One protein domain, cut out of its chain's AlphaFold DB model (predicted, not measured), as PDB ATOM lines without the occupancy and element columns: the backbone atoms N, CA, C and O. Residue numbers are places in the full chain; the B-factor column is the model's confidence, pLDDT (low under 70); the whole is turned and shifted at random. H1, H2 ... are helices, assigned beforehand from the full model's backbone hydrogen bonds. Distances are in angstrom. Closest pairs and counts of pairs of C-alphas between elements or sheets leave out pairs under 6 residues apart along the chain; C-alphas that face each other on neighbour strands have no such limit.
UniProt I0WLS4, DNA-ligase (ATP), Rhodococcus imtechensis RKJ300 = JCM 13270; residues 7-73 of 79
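This is residues 7 to 73 of the 79 residues of the protein "DNA-ligase (ATP)" of Rhodococcus imtechensis RKJ300 = JCM 13270 (UniProt I0WLS4). This model has little regular structure: H3, the longest helix, sticks out with residues 59 to 64 and 66 to 73, H1 sticks out elsewhere with residues 7 to 12, and H2 belongs to a body of long loops. The printed part has 67 residues, with three named helices in the order H1, H2, H3 and no named strand. The class is all helix, with only 26 residues in named elements. The whole is loose, with a radius of gyration of the C-alphas of 15.4 A, and flat, spanning 41 by 39 by 16 A.

H3, residues 62 to 72, is 15.3 A long and ends at C-alpha 72 (207.541, 273.580, 248.858). H2, residues 34 to 43, is 14.3 A long. H1, residues 7 to 11, is 6.3 A long and begins at C-alpha 7 (214.028, 258.592, 222.273).

H3 is apart from H2 and from H1, and H1 and H2 are apart. Residues 16 to 17 pair with 51 to 52, parallel, and residues 23 to 24 with 27 to 28, antiparallel. In H1, H2 and H3 every O i to N i+4 pair is within hydrogen-bond range.

The C-alphas of Gln 7 and Asp 61, the two farthest apart, are 43.4 A apart. Both links are long. The printed part has no cut, and no printed residue is under 70 in pLDDT.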
ATOM      1  N   GLN A   7     214.570 257.248 222.457       93.88
ATOM      2  CA  GLN A   7     214.028 258.592 222.273       93.88
ATOM      3  C   GLN A   7     212.907 258.884 223.283       93.88
ATOM      4  O   GLN A   7     213.009 259.853 224.028       93.88
ATOM      5  N   LEU A   8     211.909 258.000 223.395       91.62
ATOM      6  CA  LEU A   8     210.785 258.200 224.314       91.62
ATOM      7  C   LEU A   8     211.232 258.257 225.784       91.62
ATOM      8  O   LEU A   8     210.743 259.081 226.549       91.62
ATOM      9  N   ARG A   9     212.204 257.423 226.184       91.75
ATOM     10  CA  ARG A   9     212.765 257.457 227.550       91.75
ATOM     11  C   ARG A   9     213.510 258.757 227.871       91.75
ATOM     12  O   ARG A   9     213.668 259.071 229.048       91.75
ATOM     13  N   ASN A  10     213.999 259.465 226.854       91.06
ATOM     14  CA  ASN A  10     214.700 260.736 227.019       91.06
ATOM     15  C   ASN A  10     213.731 261.928 227.006       91.06
ATOM     16  O   ASN A  10     213.948 262.879 227.747       91.06
ATOM     17  N   GLU A  11     212.674 261.871 226.192       95.88
ATOM     18  CA  GLU A  11     211.646 262.921 226.104       95.88
ATOM     19  C   GLU A  11     210.716 262.942 227.325       95.88
ATOM     20  O   GLU A  11     210.286 264.008 227.756       95.88
ATOM     21  N   ALA A  12     210.434 261.773 227.910       94.00
ATOM     22  CA  ALA A  12     209.597 261.622 229.096       94.00
ATOM     23  C   ALA A  12     210.336 260.810 230.175       94.00
ATOM     24  O   ALA A  12     210.072 259.614 230.349       94.00
ATOM     25  N   PRO A  13     211.303 261.416 230.891       91.81
ATOM     26  CA  PRO A  13     212.017 260.723 231.952       91.81
ATOM     27  C   PRO A  13     211.062 260.368 233.097       91.81
ATOM     28  O   PRO A  13     210.306 261.206 233.581       91.81
ATOM     29  N   VAL A  14     211.130 259.120 233.560       93.38
ATOM     30  CA  VAL A  14     210.341 258.627 234.696       93.38
ATOM     31  C   VAL A  14     211.266 258.381 235.877       93.38
ATOM     32  O   VAL A  14     212.226 257.622 235.748       93.38
ATOM     33  N   THR A  15     210.954 258.981 237.022       94.50
ATOM     34  CA  THR A  15     211.627 258.705 238.297       94.50
ATOM     35  C   THR A  15     210.727 257.830 239.161       94.50
ATOM     36  O   THR A  15     209.554 258.143 239.349       94.50
ATOM     37  N   TYR A  16     211.274 256.741 239.691       96.12
ATOM     38  CA  TYR A  16     210.567 255.831 240.583       96.12
ATOM     39  C   TYR A  16     210.873 256.170 242.047       96.12
ATOM     40  O   TYR A  16     212.020 256.061 242.480       96.12
ATOM     41  N   TYR A  17     209.847 256.586 242.793       95.88
ATOM     42  CA  TYR A  17     209.928 256.869 244.227       95.88
ATOM     43  C   TYR A  17     209.432 255.655 245.020       95.88
ATOM     44  O   TYR A  17     208.237 255.361 245.033       95.88
ATOM     45  N   VAL A  18     210.349 254.936 245.665       97.12
ATOM     46  CA  VAL A  18     210.059 253.717 246.433       97.12
ATOM     47  C   VAL A  18     209.914 254.073 247.900       97.12
ATOM     48  O   VAL A  18     210.873 254.534 248.506       97.12
ATOM     49  N   PHE A  19     208.740 253.855 248.484       96.56
ATOM     50  CA  PHE A  19     208.470 254.250 249.868       96.56
ATOM     51  C   PHE A  19     208.252 253.080 250.837       96.56
ATOM     52  O   PHE A  19     208.313 253.310 252.044       96.56
ATOM     53  N   ASP A  20     208.034 251.857 250.343       97.44
ATOM     54  CA  ASP A  20     207.806 250.665 251.168       97.44
ATOM     55  C   ASP A  20     208.450 249.418 250.533       97.44
ATOM     56  O   ASP A  20     208.686 249.365 249.323       97.44
ATOM     57  N   VAL A  21     208.694 248.401 251.356       97.69
ATOM     58  CA  VAL A  21     209.134 247.062 250.952       97.69
ATOM     59  C   VAL A  21     208.119 246.060 251.481       97.69
ATOM     60  O   VAL A  21     207.840 246.021 252.677       97.69
ATOM     61  N   LEU A  22     207.543 245.253 250.586       97.75
ATOM     62  CA  LEU A  22     206.451 244.321 250.916       97.75
ATOM     63  C   LEU A  22     206.906 242.856 250.994       97.75
ATOM     64  O   LEU A  22     206.227 242.021 251.595       97.75
ATOM     65  N   ALA A  23     208.057 242.549 250.401       97.75
ATOM     66  CA  ALA A  23     208.725 241.268 250.536       97.75
ATOM     67  C   ALA A  23     210.236 241.438 250.364       97.75
ATOM     68  O   ALA A  23     210.679 242.218 249.520       97.75
ATOM     69  N   LEU A  24     211.004 240.673 251.136       97.38
ATOM     70  CA  LEU A  24     212.461 240.622 251.074       97.38
ATOM     71  C   LEU A  24     212.913 239.170 251.243       97.38
ATOM     72  O   LEU A  24     212.371 238.448 252.079       97.38
ATOM     73  N   ASP A  25     213.849 238.714 250.408       95.12
ATOM     74  CA  ASP A  25     214.389 237.344 250.435       95.12
ATOM     75  C   ASP A  25     213.314 236.242 250.483       95.12
ATOM     76  O   ASP A  25     213.396 235.263 251.229       95.12
ATOM     77  N   GLY A  26     212.249 236.424 249.695       95.88
ATOM     78  CA  GLY A  26     211.130 235.482 249.605       95.88
ATOM     79  C   GLY A  26     210.189 235.475 250.816       95.88
ATOM     80  O   GLY A  26     209.279 234.648 250.866       95.88
ATOM     81  N   LYS A  27     210.366 236.385 251.781       97.31
ATOM     82  CA  LYS A  27     209.510 236.527 252.966       97.31
ATOM     83  C   LYS A  27     208.679 237.800 252.885       97.31
ATOM     84  O   LYS A  27     209.168 238.837 252.456       97.31
ATOM     85  N   SER A  28     207.428 237.726 253.337       98.19
ATOM     86  CA  SER A  28     206.573 238.910 253.470       98.19
ATOM     87  C   SER A  28     207.044 239.797 254.623       98.19
ATOM     88  O   SER A  28     207.283 239.305 255.727       98.19
ATOM     89  N   THR A  29     207.106 241.106 254.387       98.50
ATOM     90  CA  THR A  29     207.350 242.135 255.412       98.50
ATOM     91  C   THR A  29     206.059 242.841 255.829       98.50
ATOM     92  O   THR A  29     206.079 243.648 256.753       98.50
ATOM     93  N   THR A  30     204.912 242.546 255.204       97.75
ATOM     94  CA  THR A  30     203.654 243.291 255.420       97.75
ATOM     95  C   THR A  30     203.089 243.167 256.835       97.75
ATOM     96  O   THR A  30     202.348 244.044 257.274       97.75
ATOM     97  N   GLY A  31     203.464 242.115 257.570       97.50
ATOM     98  CA  GLY A  31     203.132 241.949 258.988       97.50
ATOM     99  C   GLY A  31     203.994 242.789 259.939       97.50
ATOM    100  O   GLY A  31     203.700 242.848 261.130       97.50
ATOM    101  N   LEU A  32     205.059 243.425 259.443       98.19
ATOM    102  CA  LEU A  32     205.922 244.291 260.240       98.19
ATOM    103  C   LEU A  32     205.307 245.693 260.384       98.19
ATOM    104  O   LEU A  32     204.688 246.191 259.436       98.19
ATOM    105  N   PRO A  33     205.544 246.384 261.515       97.56
ATOM    106  CA  PRO A  33     205.235 247.805 261.641       97.56
ATOM    107  C   PRO A  33     205.879 248.623 260.515       97.56
ATOM    108  O   PRO A  33     207.008 248.336 260.117       97.56
ATOM    109  N   HIS A  34     205.199 249.674 260.047       95.00
ATOM    110  CA  HIS A  34     205.680 250.528 258.952       95.00
ATOM    111  C   HIS A  34     207.127 251.010 259.158       95.00
ATOM    112  O   HIS A  34     207.946 250.875 258.257       95.00
ATOM    113  N   LEU A  35     207.478 251.464 260.368       96.31
ATOM    114  CA  LEU A  35     208.840 251.920 260.675       96.31
ATOM    115  C   LEU A  35     209.896 250.820 260.522       96.31
ATOM    116  O   LEU A  35     211.004 251.101 260.086       96.31
ATOM    117  N   ARG A  36     209.555 249.559 260.821       97.69
ATOM    118  CA  ARG A  36     210.472 248.439 260.577       97.69
ATOM    119  C   ARG A  36     210.663 248.222 259.084       97.69
ATOM    120  O   ARG A  36     211.797 248.084 258.659       97.69
ATOM    121  N   ARG A  37     209.591 248.271 258.287       98.00
ATOM    122  CA  ARG A  37     209.699 248.167 256.821       98.00
ATOM    123  C   ARG A  37     210.516 249.313 256.222       98.00
ATOM    124  O   ARG A  37     211.284 249.078 255.302       98.00
ATOM    125  N   ARG A  38     210.413 250.526 256.776       97.25
ATOM    126  CA  ARG A  38     211.272 251.657 256.394       97.25
ATOM    127  C   ARG A  38     212.750 251.383 256.654       97.25
ATOM    128  O   ARG A  38     213.544 251.629 255.759       97.25
ATOM    129  N   THR A  39     213.101 250.818 257.810       96.62
ATOM    130  CA  THR A  39     214.480 250.379 258.080       96.62
ATOM    131  C   THR A  39     214.950 249.338 257.062       96.62
ATOM    132  O   THR A  39     215.993 249.532 256.454       96.62
ATOM    133  N   GLU A  40     214.153 248.294 256.801       97.44
ATOM    134  CA  GLU A  40     214.505 247.264 255.805       97.44
ATOM    135  C   GLU A  40     214.680 247.862 254.392       97.44
ATOM    136  O   GLU A  40     215.566 247.452 253.649       97.44
ATOM    137  N   LEU A  41     213.850 248.840 254.003       97.44
ATOM    138  CA  LEU A  41     213.967 249.536 252.717       97.44
ATOM    139  C   LEU A  41     215.232 250.402 252.637       97.44
ATOM    140  O   LEU A  41     215.880 250.426 251.590       97.44
ATOM    141  N   ASP A  42     215.571 251.118 253.707       95.88
ATOM    142  CA  ASP A  42     216.770 251.956 253.751       95.88
ATOM    143  C   ASP A  42     218.046 251.082 253.684       95.88
ATOM    144  O   ASP A  42     218.985 251.419 252.956       95.88
ATOM    145  N   ASP A  43     218.045 249.914 254.340       96.50
ATOM    146  CA  ASP A  43     219.157 248.945 254.349       96.50
ATOM    147  C   ASP A  43     219.456 248.343 252.963       96.50
ATOM    148  O   ASP A  43     220.589 247.933 252.689       96.50
ATOM    149  N   LEU A  44     218.483 248.340 252.044       96.19
ATOM    150  CA  LEU A  44     218.704 247.938 250.649       96.19
ATOM    151  C   LEU A  44     219.634 248.891 249.883       96.19
ATOM    152  O   LEU A  44     220.089 248.541 248.792       96.19
ATOM    153  N   ALA A  45     219.883 250.095 250.414       95.19
ATOM    154  CA  ALA A  45     220.741 251.117 249.814       95.19
ATOM    155  C   ALA A  45     220.421 251.382 248.327       95.19
ATOM    156  O   ALA A  45     221.315 251.591 247.496       95.19
ATOM    157  N   LEU A  46     219.128 251.348 247.976       94.94
ATOM    158  CA  LEU A  46     218.681 251.509 246.596       94.94
ATOM    159  C   LEU A  46     219.113 252.880 246.066       94.94
ATOM    160  O   LEU A  46     218.754 253.923 246.609       94.94
ATOM    161  N   SER A  47     219.873 252.876 244.973       89.44
ATOM    162  CA  SER A  47     220.399 254.095 244.362       89.44
ATOM    163  C   SER A  47     220.402 254.000 242.839       89.44
ATOM    164  O   SER A  47     220.567 252.932 242.248       89.44
ATOM    165  N   GLY A  48     220.185 255.136 242.180       91.12
ATOM    166  CA  GLY A  48     220.224 255.229 240.727       91.12
ATOM    167  C   GLY A  48     219.746 256.588 240.216       91.12
ATOM    168  O   GLY A  48     219.084 257.329 240.934       91.12
ATOM    169  N   PRO A  49     220.024 256.928 238.945       90.25
ATOM    170  CA  PRO A  49     219.710 258.247 238.386       90.25
ATOM    171  C   PRO A  49     218.205 258.542 238.266       90.25
ATOM    172  O   PRO A  49     217.821 259.685 238.045       90.25
ATOM    173  N   ARG A  50     217.352 257.515 238.357       92.50
ATOM    174  CA  ARG A  50     215.887 257.600 238.224       92.50
ATOM    175  C   ARG A  50     215.156 256.789 239.297       92.50
ATOM    176  O   ARG A  50     214.017 256.379 239.094       92.50
ATOM    177  N   LEU A  51     215.821 256.528 240.415       95.94
ATOM    178  CA  LEU A  51     215.254 255.820 241.552       95.94
ATOM    179  C   LEU A  51     215.565 256.615 242.813       95.94
ATOM    180  O   LEU A  51     216.711 257.009 243.021       95.94
ATOM    181  N   GLN A  52     214.548 256.855 243.631       95.19
ATOM    182  CA  GLN A  52     214.685 257.562 244.896       95.19
ATOM    183  C   GLN A  52     213.913 256.834 245.988       95.19
ATOM    184  O   GLN A  52     212.791 256.381 245.772       95.19
ATOM    185  N   VAL A  53     214.507 256.766 247.173       96.00
ATOM    186  CA  VAL A  53     213.792 256.446 248.406       96.00
ATOM    187  C   VAL A  53     213.539 257.786 249.100       96.00
ATOM    188  O   VAL A  53     214.507 258.438 249.498       96.00
ATOM    189  N   PRO A  54     212.286 258.273 249.180       92.19
ATOM    190  CA  PRO A  54     212.012 259.549 249.813       92.19
ATOM    191  C   PRO A  54     212.260 259.445 251.327       92.19
ATOM    192  O   PRO A  54     212.071 258.364 251.907       92.19
ATOM    193  N   PRO A  55     212.670 260.550 251.972       90.50
ATOM    194  CA  PRO A  55     212.751 260.616 253.424       90.50
ATOM    195  C   PRO A  55     211.369 260.418 254.059       90.50
ATOM    196  O   PRO A  55     210.335 260.678 253.444       90.50
ATOM    197  N   TYR A  56     211.373 259.980 255.314       92.19
ATOM    198  CA  TYR A  56     210.204 259.932 256.187       92.19
ATOM    199  C   TYR A  56     210.550 260.635 257.498       92.19
ATOM    200  O   TYR A  56     211.720 260.722 257.875       92.19
ATOM    201  N   TRP A  57     209.536 261.144 258.191       92.00
ATOM    202  CA  TRP A  57     209.719 261.917 259.415       92.00
ATOM    203  C   TRP A  57     208.858 261.335 260.528       92.00
ATOM    204  O   TRP A  57     207.668 261.104 260.334       92.00
ATOM    205  N   THR A  58     209.468 261.098 261.688       92.44
ATOM    206  CA  THR A  58     208.783 260.635 262.907       92.44
ATOM    207  C   THR A  58     208.583 261.749 263.927       92.44
ATOM    208  O   THR A  58     207.698 261.652 264.769       92.44
ATOM    209  N   ASP A  59     209.381 262.815 263.822       91.38
ATOM    210  CA  ASP A  59     209.513 263.850 264.853       91.38
ATOM    211  C   ASP A  59     208.951 265.207 264.386       91.38
ATOM    212  O   ASP A  59     209.346 266.263 264.874       91.38
ATOM    213  N   VAL A  60     208.052 265.182 263.400       90.62
ATOM    214  CA  VAL A  60     207.379 266.361 262.837       90.62
ATOM    215  C   VAL A  60     205.882 266.141 262.972       90.62
ATOM    216  O   VAL A  60     205.379 265.086 262.582       90.62
ATOM    217  N   ASP A  61     205.167 267.117 263.526       93.19
ATOM    218  CA  ASP A  61     203.715 267.006 263.626       93.19
ATOM    219  C   ASP A  61     203.041 267.137 262.242       93.19
ATOM    220  O   ASP A  61     203.609 267.652 261.272       93.19
ATOM    221  N   GLY A  62     201.814 266.625 262.126       91.56
ATOM    222  CA  GLY A  62     201.104 266.597 260.845       91.56
ATOM    223  C   GLY A  62     200.811 267.989 260.275       91.56
ATOM    224  O   GLY A  62     200.843 268.169 259.057       91.56
ATOM    225  N   GLU A  63     200.566 268.988 261.124       94.50
ATOM    226  CA  GLU A  63     200.275 270.357 260.682       94.50
ATOM    227  C   GLU A  63     201.526 271.025 260.105       94.50
ATOM    228  O   GLU A  63     201.477 271.588 259.009       94.50
ATOM    229  N   GLN A  64     202.665 270.870 260.780       94.06
ATOM    230  CA  GLN A  64     203.981 271.301 260.321       94.06
ATOM    231  C   GLN A  64     204.344 270.660 258.983       94.06
ATOM    232  O   GLN A  64     204.859 271.348 258.095       94.06
ATOM    233  N   MET A  65     204.061 269.363 258.812       94.25
ATOM    234  CA  MET A  65     204.321 268.662 257.553       94.25
ATOM    235  C   MET A  65     203.452 269.202 256.411       94.25
ATOM    236  O   MET A  65     203.948 269.443 255.310       94.25
ATOM    237  N   LEU A  66     202.164 269.452 256.664       94.81
ATOM    238  CA  LEU A  66     201.265 270.041 255.669       94.81
ATOM    239  C   LEU A  66     201.658 271.483 255.320       94.81
ATOM    240  O   LEU A  66     201.600 271.872 254.154       94.81
ATOM    241  N   ASP A  67     202.106 272.273 256.293       94.81
ATOM    242  CA  ASP A  67     202.643 273.614 256.053       94.81
ATOM    243  C   ASP A  67     203.915 273.586 255.208       94.81
ATOM    244  O   ASP A  67     204.085 274.407 254.303       94.81
ATOM    245  N   LEU A  68     204.805 272.624 255.468       91.50
ATOM    246  CA  LEU A  68     205.978 272.390 254.637       91.50
ATOM    247  C   LEU A  68     205.557 272.040 253.204       91.50
ATOM    248  O   LEU A  68     206.095 272.613 252.254       91.50
ATOM    249  N   ALA A  69     204.549 271.182 253.043       92.38
ATOM    250  CA  ALA A  69     204.044 270.812 251.731       92.38
ATOM    251  C   ALA A  69     203.470 272.011 250.956       92.38
ATOM    252  O   ALA A  69     203.809 272.231 249.795       92.38
ATOM    253  N   ARG A  70     202.707 272.885 251.616       93.44
ATOM    254  CA  ARG A  70     202.210 274.121 250.988       93.44
ATOM    255  C   ARG A  70     203.340 275.043 250.527       93.44
ATOM    256  O   ARG A  70     203.245 275.627 249.454       93.44
ATOM    257  N   ARG A  71     204.409 275.179 251.321       93.44
ATOM    258  CA  ARG A  71     205.545 276.065 250.998       93.44
ATOM    259  C   ARG A  71     206.430 275.528 249.875       93.44
ATOM    260  O   ARG A  71     206.946 276.312 249.082       93.44
ATOM    261  N   HIS A  72     206.634 274.214 249.822       91.31
ATOM    262  CA  HIS A  72     207.541 273.580 248.858       91.31
ATOM    263  C   HIS A  72     206.831 272.995 247.633       91.31
ATOM    264  O   HIS A  72     207.497 272.475 246.742       91.31
ATOM    265  N   HIS A  73     205.504 273.126 247.570       88.06
ATOM    266  CA  HIS A  73     204.635 272.647 246.499       88.06
ATOM    267  C   HIS A  73     204.525 271.118 246.282       88.06
ATOM    268  O   HIS A  73     204.055 270.741 245.205       88.06
TER     269      HIS A  73